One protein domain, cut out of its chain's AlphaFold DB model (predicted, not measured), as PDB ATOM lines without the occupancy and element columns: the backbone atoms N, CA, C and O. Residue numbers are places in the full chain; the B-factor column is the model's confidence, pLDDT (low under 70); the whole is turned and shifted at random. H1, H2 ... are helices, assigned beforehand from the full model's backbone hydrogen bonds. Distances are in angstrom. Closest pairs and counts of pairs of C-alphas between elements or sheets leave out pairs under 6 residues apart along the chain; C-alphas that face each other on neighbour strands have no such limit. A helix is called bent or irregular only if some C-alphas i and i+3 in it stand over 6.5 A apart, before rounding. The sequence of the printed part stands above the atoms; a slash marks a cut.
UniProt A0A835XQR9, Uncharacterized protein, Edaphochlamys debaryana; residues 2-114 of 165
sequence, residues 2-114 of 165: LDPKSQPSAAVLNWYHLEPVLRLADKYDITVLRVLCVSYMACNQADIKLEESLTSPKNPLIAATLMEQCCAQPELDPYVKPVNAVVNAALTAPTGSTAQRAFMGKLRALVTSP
ATOM      1  N   LEU A   2      25.830 -25.522  27.868       47.19
ATOM      2  CA  LEU A   2      25.052 -24.452  27.239       47.19
ATOM      3  C   LEU A   2      24.254 -25.054  26.073       47.19
ATOM      4  O   LEU A   2      24.794 -25.855  25.311       47.19
ATOM      5  N   ASP A   3      22.969 -24.715  25.982       48.91
ATOM      6  CA  ASP A   3      22.080 -25.181  24.919       48.91
ATOM      7  C   ASP A   3      22.602 -24.656  23.565       48.91
ATOM      8  O   ASP A   3      22.792 -23.442  23.433       48.91
ATOM      9  N   PRO A   4      22.838 -25.510  22.551       50.31
ATOM     10  CA  PRO A   4      23.325 -25.074  21.241       50.31
ATOM     11  C   PRO A   4      22.369 -24.107  20.515       50.31
ATOM     12  O   PRO A   4      22.781 -23.474  19.543       50.31
ATOM     13  N   LYS A   5      21.120 -23.949  20.980       50.16
ATOM     14  CA  LYS A   5      20.174 -22.932  20.487       50.16
ATOM     15  C   LYS A   5      20.231 -21.600  21.235       50.16
ATOM     16  O   LYS A   5      19.681 -20.618  20.743       50.16
ATOM     17  N   SER A   6      20.916 -21.528  22.374       52.56
ATOM     18  CA  SER A   6      21.188 -20.270  23.083       52.56
ATOM     19  C   SER A   6      22.412 -19.569  22.485       52.56
ATOM     20  O   SER A   6      23.400 -19.292  23.159       52.56
ATOM     21  N   GLN A   7      22.376 -19.328  21.172       52.19
ATOM     22  CA  GLN A   7      23.406 -18.526  20.525       52.19
ATOM     23  C   GLN A   7      23.393 -17.122  21.148       52.19
ATOM     24  O   GLN A   7      22.315 -16.525  21.251       52.19
ATOM     25  N   PRO A   8      24.553 -16.546  21.524       53.50
ATOM     26  CA  PRO A   8      24.631 -15.095  21.640       53.50
ATOM     27  C   PRO A   8      24.106 -14.540  20.317       53.50
ATOM     28  O   PRO A   8      24.483 -15.035  19.251       53.50
ATOM     29  N   SER A   9      23.184 -13.581  20.360       53.81
ATOM     30  CA  SER A   9      22.646 -13.006  19.133       53.81
ATOM     31  C   SER A   9      23.816 -12.642  18.213       53.81
ATOM     32  O   SER A   9      24.781 -12.001  18.641       53.81
ATOM     33  N   ALA A  10      23.754 -13.079  16.951       54.53
ATOM     34  CA  ALA A  10      24.786 -12.851  15.931       54.53
ATOM     35  C   ALA A  10      25.164 -11.360  15.748       54.53
ATOM     36  O   ALA A  10      26.099 -11.031  15.026       54.53
ATOM     37  N   ALA A  11      24.449 -10.459  16.425       62.09
ATOM     38  CA  ALA A  11      24.736  -9.042  16.551       62.09
ATOM     39  C   ALA A  11      26.041  -8.719  17.309       62.09
ATOM     40  O   ALA A  11      26.624  -7.672  17.041       62.09
ATOM     41  N   VAL A  12      26.511  -9.560  18.242       73.69
ATOM     42  CA  VAL A  12      27.642  -9.186  19.124       73.69
ATOM     43  C   VAL A  12      28.993  -9.694  18.612       73.69
ATOM     44  O   VAL A  12      29.993  -8.976  18.683       73.69
ATOM     45  N   LEU A  13      29.042 -10.908  18.061       86.38
ATOM     46  CA  LEU A  13      30.290 -11.552  17.658       86.38
ATOM     47  C   LEU A  13      30.279 -11.893  16.165       86.38
ATOM     48  O   LEU A  13      29.417 -12.624  15.687       86.38
ATOM     49  N   ASN A  14      31.268 -11.369  15.443       90.44
ATOM     50  CA  ASN A  14      31.537 -11.695  14.048       90.44
ATOM     51  C   ASN A  14      33.042 -11.937  13.845       90.44
ATOM     52  O   ASN A  14      33.848 -11.663  14.736       90.44
ATOM     53  N   TRP A  15      33.422 -12.418  12.659       89.31
ATOM     54  CA  TRP A  15      34.817 -12.700  12.306       89.31
ATOM     55  C   TRP A  15      35.783 -11.529  12.555       89.31
ATOM     56  O   TRP A  15      36.889 -11.762  13.025       89.31
ATOM     57  N   TYR A  16      35.374 -10.280  12.310       89.12
ATOM     58  CA  TYR A  16      36.227  -9.098  12.509       89.12
ATOM     59  C   TYR A  16      36.443  -8.753  13.985       89.12
ATOM     60  O   TYR A  16      37.470  -8.186  14.350       89.12
ATOM     61  N   HIS A  17      35.486  -9.098  14.846       90.50
ATOM     62  CA  HIS A  17      35.585  -8.864  16.285       90.50
ATOM     63  C   HIS A  17      36.315  -9.990  17.020       90.50
ATOM     64  O   HIS A  17      36.664  -9.826  18.187       90.50
ATOM     65  N   LEU A  18      36.559 -11.123  16.358       90.06
ATOM     66  CA  LEU A  18      37.026 -12.334  17.018       90.06
ATOM     67  C   LEU A  18      38.405 -12.152  17.664       90.06
ATOM     68  O   LEU A  18      38.573 -12.459  18.838       90.06
ATOM     69  N   GLU A  19      39.370 -11.590  16.935       89.81
ATOM     70  CA  GLU A  19      40.716 -11.344  17.464       89.81
ATOM     71  C   GLU A  19      40.728 -10.303  18.604       89.81
ATOM     72  O   GLU A  19      41.274 -10.613  19.666       89.81
ATOM     73  N   PRO A  20      40.121  -9.103  18.471       90.69
ATOM     74  CA  PRO A  20      40.048  -8.149  19.579       90.69
ATOM     75  C   PRO A  20      39.375  -8.716  20.833       90.69
ATOM     76  O   PRO A  20      39.868  -8.495  21.940       90.69
ATOM     77  N   VAL A  21      38.276  -9.463  20.673       91.69
ATOM     78  CA  VAL A  21      37.551 -10.073  21.799       91.69
ATOM     79  C   VAL A  21      38.382 -11.176  22.447       91.69
ATOM     80  O   VAL A  21      38.431 -11.240  23.670       91.69
ATOM     81  N   LEU A  22      39.087 -11.996  21.665       89.06
ATOM     82  CA  LEU A  22      39.989 -13.012  22.208       89.06
ATOM     83  C   LEU A  22      41.167 -12.398  22.964       89.06
ATOM     84  O   LEU A  22      41.473 -12.846  24.063       89.06
ATOM     85  N   ARG A  23      41.777 -11.327  22.444       89.81
ATOM     86  CA  ARG A  23      42.826 -10.590  23.171       89.81
ATOM     87  C   ARG A  23      42.307  -9.991  24.473       89.81
ATOM     88  O   ARG A  23      43.027  -9.975  25.465       89.81
ATOM     89  N   LEU A  24      41.070  -9.491  24.476       91.62
ATOM     90  CA  LEU A  24      40.414  -8.995  25.685       91.62
ATOM     91  C   LEU A  24      40.184 -10.132  26.690       91.62
ATOM     92  O   LEU A  24      40.494  -9.982  27.868       91.62
ATOM     93  N   ALA A  25      39.670 -11.263  26.206       90.56
ATOM     94  CA  ALA A  25      39.426 -12.455  27.000       90.56
ATOM     95  C   ALA A  25      40.717 -12.987  27.624       90.56
ATOM     96  O   ALA A  25      40.706 -13.368  28.786       90.56
ATOM     97  N   ASP A  26      41.823 -12.969  26.882       87.44
ATOM     98  CA  ASP A  26      43.121 -13.391  27.393       87.44
ATOM     99  C   ASP A  26      43.697 -12.390  28.403       87.44
ATOM    100  O   ASP A  26      44.056 -12.767  29.515       87.44
ATOM    101  N   LYS A  27      43.671 -11.091  28.075       91.06
ATOM    102  CA  LYS A  27      44.183 -10.016  28.942       91.06
ATOM    103  C   LYS A  27      43.521  -9.979  30.322       91.06
ATOM    104  O   LYS A  27      44.182  -9.629  31.296       91.06
ATOM    105  N   TYR A  28      42.224 -10.264  30.391       93.12
ATOM    106  CA  TYR A  28      41.445 -10.225  31.634       93.12
ATOM    107  C   TYR A  28      41.072 -11.617  32.160       93.12
ATOM    108  O   TYR A  28      40.263 -11.715  33.077       93.12
ATOM    109  N   ASP A  29      41.629 -12.670  31.563       88.62
ATOM    110  CA  ASP A  29      41.347 -14.073  31.871       88.62
ATOM    111  C   ASP A  29      39.846 -14.427  31.969       88.62
ATOM    112  O   ASP A  29      39.359 -15.056  32.907       88.62
ATOM    113  N   ILE A  30      39.070 -13.989  30.974       90.19
ATOM    114  CA  ILE A  30      37.617 -14.175  30.923       90.19
ATOM    115  C   ILE A  30      37.290 -15.447  30.129       90.19
ATOM    116  O   ILE A  30      37.027 -15.396  28.922       90.19
ATOM    117  N   THR A  31      37.243 -16.595  30.809       87.94
ATOM    118  CA  THR A  31      36.964 -17.914  30.199       87.94
ATOM    119  C   THR A  31      35.687 -17.937  29.358       87.94
ATOM    120  O   THR A  31      35.679 -18.494  28.263       87.94
ATOM    121  N   VAL A  32      34.616 -17.275  29.809       87.75
ATOM    122  CA  VAL A  32      33.331 -17.235  29.085       87.75
ATOM    123  C   VAL A  32      33.481 -16.639  27.682       87.75
ATOM    124  O   VAL A  32      32.887 -17.152  26.737       87.75
ATOM    125  N   LEU A  33      34.306 -15.599  27.515       89.56
ATOM    126  CA  LEU A  33      34.562 -15.006  26.200       89.56
ATOM    127  C   LEU A  33      35.415 -15.925  25.322       89.56
ATOM    128  O   LEU A  33      35.132 -16.041  24.129       89.56
ATOM    129  N   ARG A  34      36.395 -16.637  25.901       89.00
ATOM    130  CA  ARG A  34      37.164 -17.664  25.173       89.00
ATOM    131  C   ARG A  34      36.220 -18.748  24.637       89.00
ATOM    132  O   ARG A  34      36.216 -19.010  23.436       89.00
ATOM    133  N   VAL A  35      35.351 -19.302  25.493       87.06
ATOM    134  CA  VAL A  35      34.333 -20.301  25.109       87.06
ATOM    135  C   VAL A  35      33.429 -19.763  24.001       87.06
ATOM    136  O   VAL A  35      33.150 -20.482  23.041       87.06
ATOM    137  N   LEU A  36      32.991 -18.505  24.100       88.38
ATOM    138  CA  LEU A  36      32.127 -17.870  23.106       88.38
ATOM    139  C   LEU A  36      32.794 -17.790  21.728       88.38
ATOM    140  O   LEU A  36      32.195 -18.182  20.727       88.38
ATOM    141  N   CYS A  37      34.040 -17.319  21.678       89.62
ATOM    142  CA  CYS A  37      34.805 -17.196  20.439       89.62
ATOM    143  C   CYS A  37      35.107 -18.553  19.807       89.62
ATOM    144  O   CYS A  37      34.931 -18.714  18.597       89.62
ATOM    145  N   VAL A  38      35.502 -19.542  20.612       87.25
ATOM    146  CA  VAL A  38      35.749 -20.899  20.111       87.25
ATOM    147  C   VAL A  38      34.452 -21.532  19.611       87.25
ATOM    148  O   VAL A  38      34.434 -22.101  18.522       87.25
ATOM    149  N   SER A  39      33.346 -21.367  20.341       87.00
ATOM    150  CA  SER A  39      32.029 -21.855  19.915       87.00
ATOM    151  C   SER A  39      31.589 -21.204  18.604       87.00
ATOM    152  O   SER A  39      31.105 -21.894  17.712       87.00
ATOM    153  N   TYR A  40      31.810 -19.897  18.439       88.75
ATOM    154  CA  TYR A  40      31.512 -19.202  17.190       88.75
ATOM    155  C   TYR A  40      32.321 -19.763  16.016       88.75
ATOM    156  O   TYR A  40      31.738 -20.077  14.978       88.75
ATOM    157  N   MET A  41      33.634 -19.960  16.173       88.62
ATOM    158  CA  MET A  41      34.457 -20.592  15.131       88.62
ATOM    159  C   MET A  41      33.982 -22.018  14.823       88.62
ATOM    160  O   MET A  41      33.855 -22.392  13.658       88.62
ATOM    161  N   ALA A  42      33.650 -22.795  15.858       85.50
ATOM    162  CA  ALA A  42      33.142 -24.155  15.721       85.50
ATOM    163  C   ALA A  42      31.763 -24.216  15.041       85.50
ATOM    164  O   ALA A  42      31.461 -25.213  14.394       85.50
ATOM    165  N   CYS A  43      30.928 -23.182  15.144       86.38
ATOM    166  CA  CYS A  43      29.646 -23.120  14.439       86.38
ATOM    167  C   CYS A  43      29.773 -22.614  12.994       86.38
ATOM    168  O   CYS A  43      28.930 -22.947  12.167       86.38
ATOM    169  N   ASN A  44      30.811 -21.838  12.674       88.75
ATOM    170  CA  ASN A  44      30.979 -21.189  11.367       88.75
ATOM    171  C   ASN A  44      32.126 -21.805  10.544       88.75
ATOM    172  O   ASN A  44      32.782 -21.136   9.753       88.75
ATOM    173  N   GLN A  45      32.363 -23.107  10.700       86.94
ATOM    174  CA  GLN A  45      33.468 -23.827  10.052       86.94
ATOM    175  C   GLN A  45      33.466 -23.712   8.520       86.94
ATOM    176  O   GLN A  45      34.528 -23.697   7.907       86.94
ATOM    177  N   ALA A  46      32.286 -23.599   7.901       87.31
ATOM    178  CA  ALA A  46      32.129 -23.482   6.449       87.31
ATOM    179  C   ALA A  46      32.730 -22.190   5.856       87.31
ATOM    180  O   ALA A  46      33.013 -22.133   4.655       87.31
ATOM    181  N   ASP A  47      32.941 -21.166   6.686       89.50
ATOM    182  CA  ASP A  47      33.575 -19.912   6.277       89.50
ATOM    183  C   ASP A  47      35.107 -19.984   6.312       89.50
ATOM    184  O   ASP A  47      35.760 -19.093   5.770       89.50
ATOM    185  N   ILE A  48      35.688 -21.019   6.935       88.94
ATOM    186  CA  ILE A  48      37.139 -21.168   7.071       88.94
ATOM    187  C   ILE A  48      37.713 -21.738   5.773       88.94
ATOM    188  O   ILE A  48      37.426 -22.877   5.401       88.94
ATOM    189  N   LYS A  49      38.534 -20.949   5.073       88.56
ATOM    190  CA  LYS A  49      39.047 -21.279   3.732       88.56
ATOM    191  C   LYS A  49      40.496 -20.852   3.567       88.56
ATOM    192  O   LYS A  49      40.897 -19.787   4.027       88.56
ATOM    193  N   LEU A  50      41.294 -21.675   2.889       86.56
ATOM    194  CA  LEU A  50      42.723 -21.407   2.687       86.56
ATOM    195  C   LEU A  50      42.969 -20.209   1.755       86.56
ATOM    196  O   LEU A  50      44.025 -19.586   1.822       86.56
ATOM    197  N   GLU A  51      41.997 -19.886   0.900       86.56
ATOM    198  CA  GLU A  51      42.022 -18.754  -0.034       86.56
ATOM    199  C   GLU A  51      41.929 -17.388   0.658       86.56
ATOM    200  O   GLU A  51      42.228 -16.363   0.046       86.56
ATOM    201  N   GLU A  52      41.511 -17.361   1.920       88.81
ATOM    202  CA  GLU A  52      41.400 -16.133   2.698       88.81
ATOM    203  C   GLU A  52      42.783 -15.551   3.018       88.81
ATOM    204  O   GLU A  52      43.775 -16.267   3.161       88.81
ATOM    205  N   SER A  53      42.859 -14.229   3.175       88.56
ATOM    206  CA  SER A  53      44.108 -13.545   3.534       88.56
ATOM    207  C   SER A  53      44.664 -14.030   4.880       88.56
ATOM    208  O   SER A  53      43.902 -14.295   5.806       88.56
ATOM    209  N   LEU A  54      45.992 -14.017   5.052       88.75
ATOM    210  CA  LEU A  54      46.655 -14.227   6.354       88.75
ATOM    211  C   LEU A  54      46.304 -13.160   7.408       88.75
ATOM    212  O   LEU A  54      46.709 -13.277   8.554       88.75
ATOM    213  N   THR A  55      45.585 -12.104   7.041       88.38
ATOM    214  CA  THR A  55      45.036 -11.119   7.986       88.38
ATOM    215  C   THR A  55      43.588 -11.418   8.378       88.38
ATOM    216  O   THR A  55      43.023 -10.717   9.210       88.38
ATOM    217  N   SER A  56      42.957 -12.411   7.746       91.00
ATOM    218  CA  SER A  56      41.563 -12.787   7.966       91.00
ATOM    219  C   SER A  56      41.488 -13.942   8.968       91.00
ATOM    220  O   SER A  56      42.114 -14.978   8.739       91.00
ATOM    221  N   PRO A  57      40.665 -13.844  10.027       90.44
ATOM    222  CA  PRO A  57      40.382 -14.964  10.930       90.44
ATOM    223  C   PRO A  57      39.693 -16.153  10.247       90.44
ATOM    224  O   PRO A  57      39.634 -17.237  10.820       90.44
ATOM    225  N   LYS A  58      39.197 -15.965   9.018       92.31
ATOM    226  CA  LYS A  58      38.672 -17.040   8.169       92.31
ATOM    227  C   LYS A  58      39.771 -17.874   7.512       92.31
ATOM    228  O   LYS A  58      39.492 -18.956   7.003       92.31
ATOM    229  N   ASN A  59      41.021 -17.408   7.506       91.69
ATOM    230  CA  ASN A  59      42.124 -18.244   7.057       91.69
ATOM    231  C   ASN A  59      42.396 -19.332   8.113       91.69
ATOM    232  O   ASN A  59      42.565 -19.002   9.290       91.69
ATOM    233  N   PRO A  60      42.490 -20.618   7.731       91.25
ATOM    234  CA  PRO A  60      42.666 -21.728   8.666       91.25
ATOM    235  C   PRO A  60      43.929 -21.603   9.523       91.25
ATOM    236  O   PRO A  60      43.917 -22.032  10.671       91.25
ATOM    237  N   LEU A  61      45.003 -20.987   9.019       91.75
ATOM    238  CA  LEU A  61      46.243 -20.780   9.777       91.75
ATOM    239  C   LEU A  61      46.065 -19.745  10.892       91.75
ATOM    240  O   LEU A  61      46.623 -19.890  11.982       91.75
ATOM    241  N   ILE A  62      45.270 -18.713  10.622       92.31
ATOM    242  CA  ILE A  62      44.954 -17.662  11.589       92.31
ATOM    243  C   ILE A  62      43.923 -18.164  12.588       92.31
ATOM    244  O   ILE A  62      44.133 -18.006  13.785       92.31
ATOM    245  N   ALA A  63      42.882 -18.863  12.132       90.44
ATOM    246  CA  ALA A  63      41.942 -19.548  13.013       90.44
ATOM    247  C   ALA A  63      42.680 -20.498  13.972       90.44
ATOM    248  O   ALA A  63      42.499 -20.417  15.183       90.44
ATOM    249  N   ALA A  64      43.587 -21.333  13.457       89.62
ATOM    250  CA  ALA A  64      44.412 -22.224  14.272       89.62
ATOM    251  C   ALA A  64      45.316 -21.473  15.257       89.62
ATOM    252  O   ALA A  64      45.504 -21.920  16.383       89.62
ATOM    253  N   THR A  65      45.853 -20.324  14.850       90.94
ATOM    254  CA  THR A  65      46.688 -19.475  15.709       90.94
ATOM    255  C   THR A  65      45.882 -18.879  16.855       90.94
ATOM    256  O   THR A  65      46.318 -18.921  18.003       90.94
ATOM    257  N   LEU A  66      44.692 -18.359  16.560       89.31
ATOM    258  CA  LEU A  66      43.775 -17.838  17.571       89.31
ATOM    259  C   LEU A  66      43.356 -18.954  18.536       89.31
ATOM    260  O   LEU A  66      43.322 -18.747  19.746       89.31
ATOM    261  N   MET A  67      43.121 -20.158  18.016       85.62
ATOM    262  CA  MET A  67      42.851 -21.348  18.821       85.62
ATOM    263  C   MET A  67      44.019 -21.716  19.740       85.62
ATOM    264  O   MET A  67      43.792 -21.937  20.926       85.62
ATOM    265  N   GLU A  68      45.251 -21.752  19.229       85.88
ATOM    266  CA  GLU A  68      46.454 -22.060  20.015       85.88
ATOM    267  C   GLU A  68      46.637 -21.079  21.179       85.88
ATOM    268  O   GLU A  68      46.878 -21.499  22.308       85.88
ATOM    269  N   GLN A  69      46.436 -19.783  20.928       83.69
ATOM    270  CA  GLN A  69      46.545 -18.746  21.957       83.69
ATOM    271  C   GLN A  69      45.451 -18.863  23.025       83.69
ATOM    272  O   GLN A  69      45.700 -18.637  24.206       83.69
ATOM    273  N   CYS A  70      44.233 -19.225  22.626       75.00
ATOM    274  CA  CYS A  70      43.089 -19.190  23.534       75.00
ATOM    275  C   CYS A  70      42.882 -20.492  24.304       75.00
ATOM    276  O   CYS A  70      42.244 -20.469  25.356       75.00
ATOM    277  N   CYS A  71      43.409 -21.608  23.795       67.75
ATOM    278  CA  CYS A  71      43.046 -22.956  24.231       67.75
ATOM    279  C   CYS A  71      44.174 -23.716  24.931       67.75
ATOM    280  O   CYS A  71      44.184 -24.940  24.933       67.75
ATOM    281  N   ALA A  72      45.085 -23.003  25.595       69.38
ATOM    282  CA  ALA A  72      46.006 -23.615  26.556       69.38
ATOM    283  C   ALA A  72      45.282 -24.220  27.785       69.38
ATOM    284  O   ALA A  72      45.903 -24.886  28.609       69.38
ATOM    285  N   GLN A  73      43.973 -23.979  27.915       71.50
ATOM    286  CA  GLN A  73      43.121 -24.407  29.019       71.50
ATOM    287  C   GLN A  73      42.344 -25.691  28.647       71.50
ATOM    288  O   GLN A  73      41.631 -25.686  27.637       71.50
ATOM    289  N   PRO A  74      42.396 -26.761  29.465       72.19
ATOM    290  CA  PRO A  74      41.744 -28.046  29.169       72.19
ATOM    291  C   PRO A  74      40.209 -27.968  29.123       72.19
ATOM    292  O   PRO A  74      39.549 -28.810  28.520       72.19
ATOM    293  N   GLU A  75      39.612 -26.937  29.721       75.38
ATOM    294  CA  GLU A  75      38.160 -26.714  29.734       75.38
ATOM    295  C   GLU A  75      37.577 -26.434  28.337       75.38
ATOM    296  O   GLU A  75      36.377 -26.604  28.108       75.38
ATOM    297  N   LEU A  76      38.421 -26.025  27.384       72.25
ATOM    298  CA  LEU A  76      38.016 -25.676  26.022       72.25
ATOM    299  C   LEU A  76      38.055 -26.868  25.053       72.25
ATOM    300  O   LEU A  76      37.531 -26.761  23.940       72.25
ATOM    301  N   ASP A  77      38.592 -28.015  25.473       78.12
ATOM    302  CA  ASP A  77      38.780 -29.220  24.654       78.12
ATOM    303  C   ASP A  77      37.568 -29.637  23.794       78.12
ATOM    304  O   ASP A  77      37.760 -29.950  22.611       78.12
ATOM    305  N   PRO A  78      36.318 -29.638  24.310       78.50
ATOM    306  CA  PRO A  78      35.148 -30.034  23.521       78.50
ATOM    307  C   PRO A  78      34.909 -29.147  22.295       78.50
ATOM    308  O   PRO A  78      34.409 -29.624  21.277       78.50
ATOM    309  N   TYR A  79      35.285 -27.871  22.378       74.06
ATOM    310  CA  TYR A  79      35.093 -26.879  21.320       74.06
ATOM    311  C   TYR A  79      36.326 -26.753  20.419       74.06
ATOM    312  O   TYR A  79      36.216 -26.430  19.237       74.06
ATOM    313  N   VAL A  80      37.500 -27.071  20.965       77.75
ATOM    314  CA  VAL A  80      38.776 -27.078  20.248       77.75
ATOM    315  C   VAL A  80      38.829 -28.181  19.201       77.75
ATOM    316  O   VAL A  80      39.313 -27.955  18.092       77.75
ATOM    317  N   LYS A  81      38.324 -29.374  19.532       82.56
ATOM    318  CA  LYS A  81      38.391 -30.547  18.645       82.56
ATOM    319  C   LYS A  81      37.741 -30.309  17.272       82.56
ATOM    320  O   LYS A  81      38.424 -30.565  16.281       82.56
ATOM    321  N   PRO A  82      36.500 -29.794  17.161       78.19
ATOM    322  CA  PRO A  82      35.891 -29.499  15.865       78.19
ATOM    323  C   PRO A  82      36.678 -28.478  15.038       78.19
ATOM    324  O   PRO A  82      36.912 -28.702  13.854       78.19
ATOM    325  N   VAL A  83      37.152 -27.388  15.653       75.25
ATOM    326  CA  VAL A  83      37.924 -26.362  14.932       75.25
ATOM    327  C   VAL A  83      39.265 -26.925  14.461       75.25
ATOM    328  O   VAL A  83      39.636 -26.743  13.304       75.25
ATOM    329  N   ASN A  84      39.961 -27.685  15.311       82.00
ATOM    330  CA  ASN A  84      41.182 -28.387  14.917       82.00
ATOM    331  C   ASN A  84      40.926 -29.399  13.798       82.00
ATOM    332  O   ASN A  84      41.768 -29.528  12.918       82.00
ATOM    333  N   ALA A  85      39.787 -30.095  13.788       84.50
ATOM    334  CA  ALA A  85      39.439 -31.008  12.703       84.50
ATOM    335  C   ALA A  85      39.293 -30.268  11.365       84.50
ATOM    336  O   ALA A  85      39.795 -30.747  10.353       84.50
ATOM    337  N   VAL A  86      38.689 -29.077  11.361       81.19
ATOM    338  CA  VAL A  86      38.555 -28.236  10.158       81.19
ATOM    339  C   VAL A  86      39.889 -27.683   9.707       81.19
ATOM    340  O   VAL A  86      40.200 -27.746   8.523       81.19
ATOM    341  N   VAL A  87      40.694 -27.170  10.637       78.69
ATOM    342  CA  VAL A  87      42.053 -26.709  10.340       78.69
ATOM    343  C   VAL A  87      42.857 -27.861   9.747       78.69
ATOM    344  O   VAL A  87      43.457 -27.701   8.692       78.69
ATOM    345  N   ASN A  88      42.821 -29.038  10.369       83.62
ATOM    346  CA  ASN A  88      43.516 -30.219   9.871       83.62
ATOM    347  C   ASN A  88      42.983 -30.652   8.505       83.62
ATOM    348  O   ASN A  88      43.784 -30.986   7.645       83.62
ATOM    349  N   ALA A  89      41.672 -30.603   8.264       82.94
ATOM    350  CA  ALA A  89      41.086 -30.907   6.962       82.94
ATOM    351  C   ALA A  89      41.519 -29.891   5.891       82.94
ATOM    352  O   ALA A  89      41.926 -30.291   4.805       82.94
ATOM    353  N   ALA A  90      41.523 -28.594   6.211       81.12
ATOM    354  CA  ALA A  90      41.998 -27.531   5.324       81.12
ATOM    355  C   ALA A  90      43.505 -27.624   5.043       81.12
ATOM    356  O   ALA A  90      43.983 -27.139   4.021       81.12
ATOM    357  N   LEU A  91      44.247 -28.236   5.965       78.75
ATOM    358  CA  LEU A  91      45.674 -28.505   5.869       78.75
ATOM    359  C   LEU A  91      45.984 -29.907   5.325       78.75
ATOM    360  O   LEU A  91      47.138 -30.205   5.041       78.75
ATOM    361  N   THR A  92      44.993 -30.774   5.148       81.44
ATOM    362  CA  THR A  92      45.219 -32.105   4.588       81.44
ATOM    363  C   THR A  92      45.331 -31.963   3.082       81.44
ATOM    364  O   THR A  92      44.404 -31.496   2.419       81.44
ATOM    365  N   ALA A  93      46.480 -32.353   2.533       70.38
ATOM    366  CA  ALA A  93      46.702 -32.274   1.102       70.38
ATOM    367  C   ALA A  93      45.674 -33.146   0.354       70.38
ATOM    368  O   ALA A  93      45.447 -34.296   0.738       70.38
ATOM    369  N   PRO A  94      45.065 -32.633  -0.728       74.50
ATOM    370  CA  PRO A  94      44.169 -33.434  -1.546       74.50
ATOM    371  C   PRO A  94      44.932 -34.593  -2.198       74.50
ATOM    372  O   PRO A  94      46.095 -34.458  -2.585       74.50
ATOM    373  N   THR A  95      44.260 -35.732  -2.350       72.88
ATOM    374  CA  THR A  95      44.815 -36.913  -3.018       72.88
ATOM    375  C   THR A  95      44.916 -36.683  -4.526       72.88
ATOM    376  O   THR A  95      43.941 -36.275  -5.159       72.88
ATOM    377  N   GLY A  96      46.078 -36.977  -5.113       74.25
ATOM    378  CA  GLY A  96      46.328 -36.877  -6.556       74.25
ATOM    379  C   GLY A  96      47.306 -35.760  -6.931       74.25
ATOM    380  O   GLY A  96      47.241 -34.644  -6.417       74.25
ATOM    381  N   SER A  97      48.214 -36.051  -7.870       72.38
ATOM    382  CA  SER A  97      49.425 -35.242  -8.099       72.38
ATOM    383  C   SER A  97      49.158 -33.788  -8.514       72.38
ATOM    384  O   SER A  97      49.947 -32.899  -8.187       72.38
ATOM    385  N   THR A  98      48.068 -33.516  -9.237       79.69
ATOM    386  CA  THR A  98      47.732 -32.166  -9.721       79.69
ATOM    387  C   THR A  98      47.133 -31.303  -8.614       79.69
ATOM    388  O   THR A  98      47.586 -30.179  -8.396       79.69
ATOM    389  N   ALA A  99      46.155 -31.837  -7.876       78.50
ATOM    390  CA  ALA A  99      45.534 -31.137  -6.755       78.50
ATOM    391  C   ALA A  99      46.549 -30.906  -5.625       78.50
ATOM    392  O   ALA A  99      46.622 -29.809  -5.072       78.50
ATOM    393  N   GLN A 100      47.393 -31.906  -5.352       80.31
ATOM    394  CA  GLN A 100      48.469 -31.819  -4.370       80.31
ATOM    395  C   GLN A 100      49.491 -30.737  -4.744       80.31
ATOM    396  O   GLN A 100      49.844 -29.918  -3.900       80.31
ATOM    397  N   ARG A 101      49.916 -30.650  -6.015       79.62
ATOM    398  CA  ARG A 101      50.809 -29.573  -6.489       79.62
ATOM    399  C   ARG A 101      50.183 -28.187  -6.361       79.62
ATOM    400  O   ARG A 101      50.858 -27.266  -5.907       79.62
ATOM    401  N   ALA A 102      48.912 -28.030  -6.733       83.69
ATOM    402  CA  ALA A 102      48.210 -26.751  -6.606       83.69
ATOM    403  C   ALA A 102      48.082 -26.317  -5.136       83.69
ATOM    404  O   ALA A 102      48.352 -25.161  -4.801       83.69
ATOM    405  N   PHE A 103      47.738 -27.254  -4.252       84.19
ATOM    406  CA  PHE A 103      47.685 -27.037  -2.808       84.19
ATOM    407  C   PHE A 103      49.053 -26.633  -2.238       84.19
ATOM    408  O   PHE A 103      49.159 -25.617  -1.552       84.19
ATOM    409  N   MET A 104      50.117 -27.354  -2.601       82.81
ATOM    410  CA  MET A 104      51.490 -27.023  -2.207       82.81
ATOM    411  C   MET A 104      51.924 -25.649  -2.722       82.81
ATOM    412  O   MET A 104      52.593 -24.911  -2.004       82.81
ATOM    413  N   GLY A 105      51.519 -25.275  -3.938       85.25
ATOM    414  CA  GLY A 105      51.752 -23.940  -4.487       85.25
ATOM    415  C   GLY A 105      51.122 -22.844  -3.624       85.25
ATOM    416  O   GLY A 105      51.802 -21.877  -3.276       85.25
ATOM    417  N   LYS A 106      49.861 -23.028  -3.208       84.94
ATOM    418  CA  LYS A 106      49.164 -22.103  -2.297       84.94
ATOM    419  C   LYS A 106      49.846 -22.031  -0.931       84.94
ATOM    420  O   LYS A 106      50.133 -20.940  -0.447       84.94
ATOM    421  N   LEU A 107      50.147 -23.180  -0.330       84.94
ATOM    422  CA  LEU A 107      50.770 -23.241   0.991       84.94
ATOM    423  C   LEU A 107      52.170 -22.613   0.978       84.94
ATOM    424  O   LEU A 107      52.503 -21.826   1.859       84.94
ATOM    425  N   ARG A 108      52.962 -22.866  -0.070       86.56
ATOM    426  CA  ARG A 108      54.270 -22.230  -0.272       86.56
ATOM    427  C   ARG A 108      54.153 -20.716  -0.431       86.56
ATOM    428  O   ARG A 108      54.949 -19.995   0.167       86.56
ATOM    429  N   ALA A 109      53.178 -20.229  -1.200       87.31
ATOM    430  CA  ALA A 109      52.933 -18.793  -1.344       87.31
ATOM    431  C   ALA A 109      52.596 -18.141   0.009       87.31
ATOM    432  O   ALA A 109      53.139 -17.085   0.331       87.31
ATOM    433  N   LEU A 110      51.776 -18.807   0.830       85.75
ATOM    434  CA  LEU A 110      51.452 -18.353   2.185       85.75
ATOM    435  C   LEU A 110      52.689 -18.332   3.093       85.75
ATOM    436  O   LEU A 110      52.944 -17.311   3.723       85.75
ATOM    437  N   VAL A 111      53.483 -19.405   3.124       87.31
ATOM    438  CA  VAL A 111      54.684 -19.517   3.982       87.31
ATOM    439  C   VAL A 111      55.792 -18.540   3.569       87.31
ATOM    440  O   VAL A 111      56.549 -18.071   4.413       87.31
ATOM    441  N   THR A 112      55.878 -18.192   2.283       89.75
ATOM    442  CA  THR A 112      56.865 -17.219   1.776       89.75
ATOM    443  C   THR A 112      56.472 -15.771   2.104       89.75
ATOM    444  O   THR A 112      57.292 -14.861   1.986       89.75
ATOM    445  N   SER A 113      55.228 -15.527   2.528       89.56
ATOM    446  CA  SER A 113      54.780 -14.189   2.910       89.56
ATOM    447  C   SER A 113      55.560 -13.670   4.127       89.56
ATOM    448  O   SER A 113      55.640 -14.363   5.142       89.56
ATOM    449  N   PRO A 114      56.049 -12.415   4.115       89.19
ATOM    450  CA  PRO A 114      56.738 -11.825   5.267       89.19
ATOM    451  C   PRO A 114      55.827 -11.672   6.494       89.19
ATOM    452  O   PRO A 114      56.308 -11.487   7.612       89.19
TER     453      PRO A 114
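AT A GLANCE: This is residues 2 to 114 of the 165 residues of an uncharacterized protein of Edaphochlamys debaryana (UniProt A0A835XQR9). Four helices, H1 to H4, stand side by side in an up-and-down bundle of diamond section, with H1 and H4 at opposite corners and H2 and H3 between them. A fifth helix, H5, is set off beyond one end of the bundle on a tight link, slanted to the bundle and touching no helix, while the link of residues 44 to 59 loops over that same end. The printed part has 113 residues with five named helices in the order H1 H2 H3 H4 H5 and no named strand; the class is all helix. It is compact, with a radius of gyration of the C-alphas of 15.1 A, and spans 44 by 30 by 28 A.

IN THESE COORDINATES: Residues 2 to 14 hold no named element. H1, residues 15 to 27, begins at C-alpha 15 (34.817, -12.700, 12.306) and is 19.3 A long; it is irregular, with C-alphas 16 and 19 7.1 A apart. H2, residues 31 to 43, is 18.1 A long. H3, residues 60 to 70, is 15.1 A long and begins at C-alpha 60 (42.666, -21.728, 8.666). H4, residues 74 to 91, is the longest helix by residues and measures 23.6 A; it is irregular, with C-alphas 75 and 78 7.7 A apart, and has a kink of 52 degrees near residue 81. H5, residues 97 to 112, is 21.9 A long and ends at C-alpha 112 (56.865, -17.219, 1.776).

HOW THE PARTS SIT: H1 to H4 form the bundle, up and down, each helix running against the one before it. H1 and H2, a helical hairpin, touch at a shallow tilt of 26 degrees, closest at the C-alphas of Ala 25 and Leu 33, 5.6 A apart. H1 touches H3, running the same way, with the C-alphas of Asp 26 and Cys 70 closest at 7.0 A. H2 and H3, also a hairpin, only just touch, with 3 pairs of C-alphas within 8 A. H4 touches H2 with residues 76 to 83 alone, the same way at a shallow tilt of 32 degrees; the C-alphas of Ala 42 and Val 83 are closest, 5.3 A apart. H3 and H4 make a third hairpin, at a shallow tilt of 15 degrees, closest at the C-alphas of Pro 60 and Val 87, 5.3 A. H1 and H4 are apart, and H5 is apart from the other four helices. Every O i to N i+4 pair is within hydrogen-bond range in H2, H3 and H5; in H1 7 of 9 are, in H4 10 of 14.

THE WHOLE: The C-alphas farthest apart are those of Tyr 28 and Ser 97, 47.6 A. The printed part has no cut. The link from H2 to H3, 16 residues, is long; the other links are tight. The mean pLDDT of the printed part is 82.0, and residues 2 to 11 and 71 to 72 are under 70.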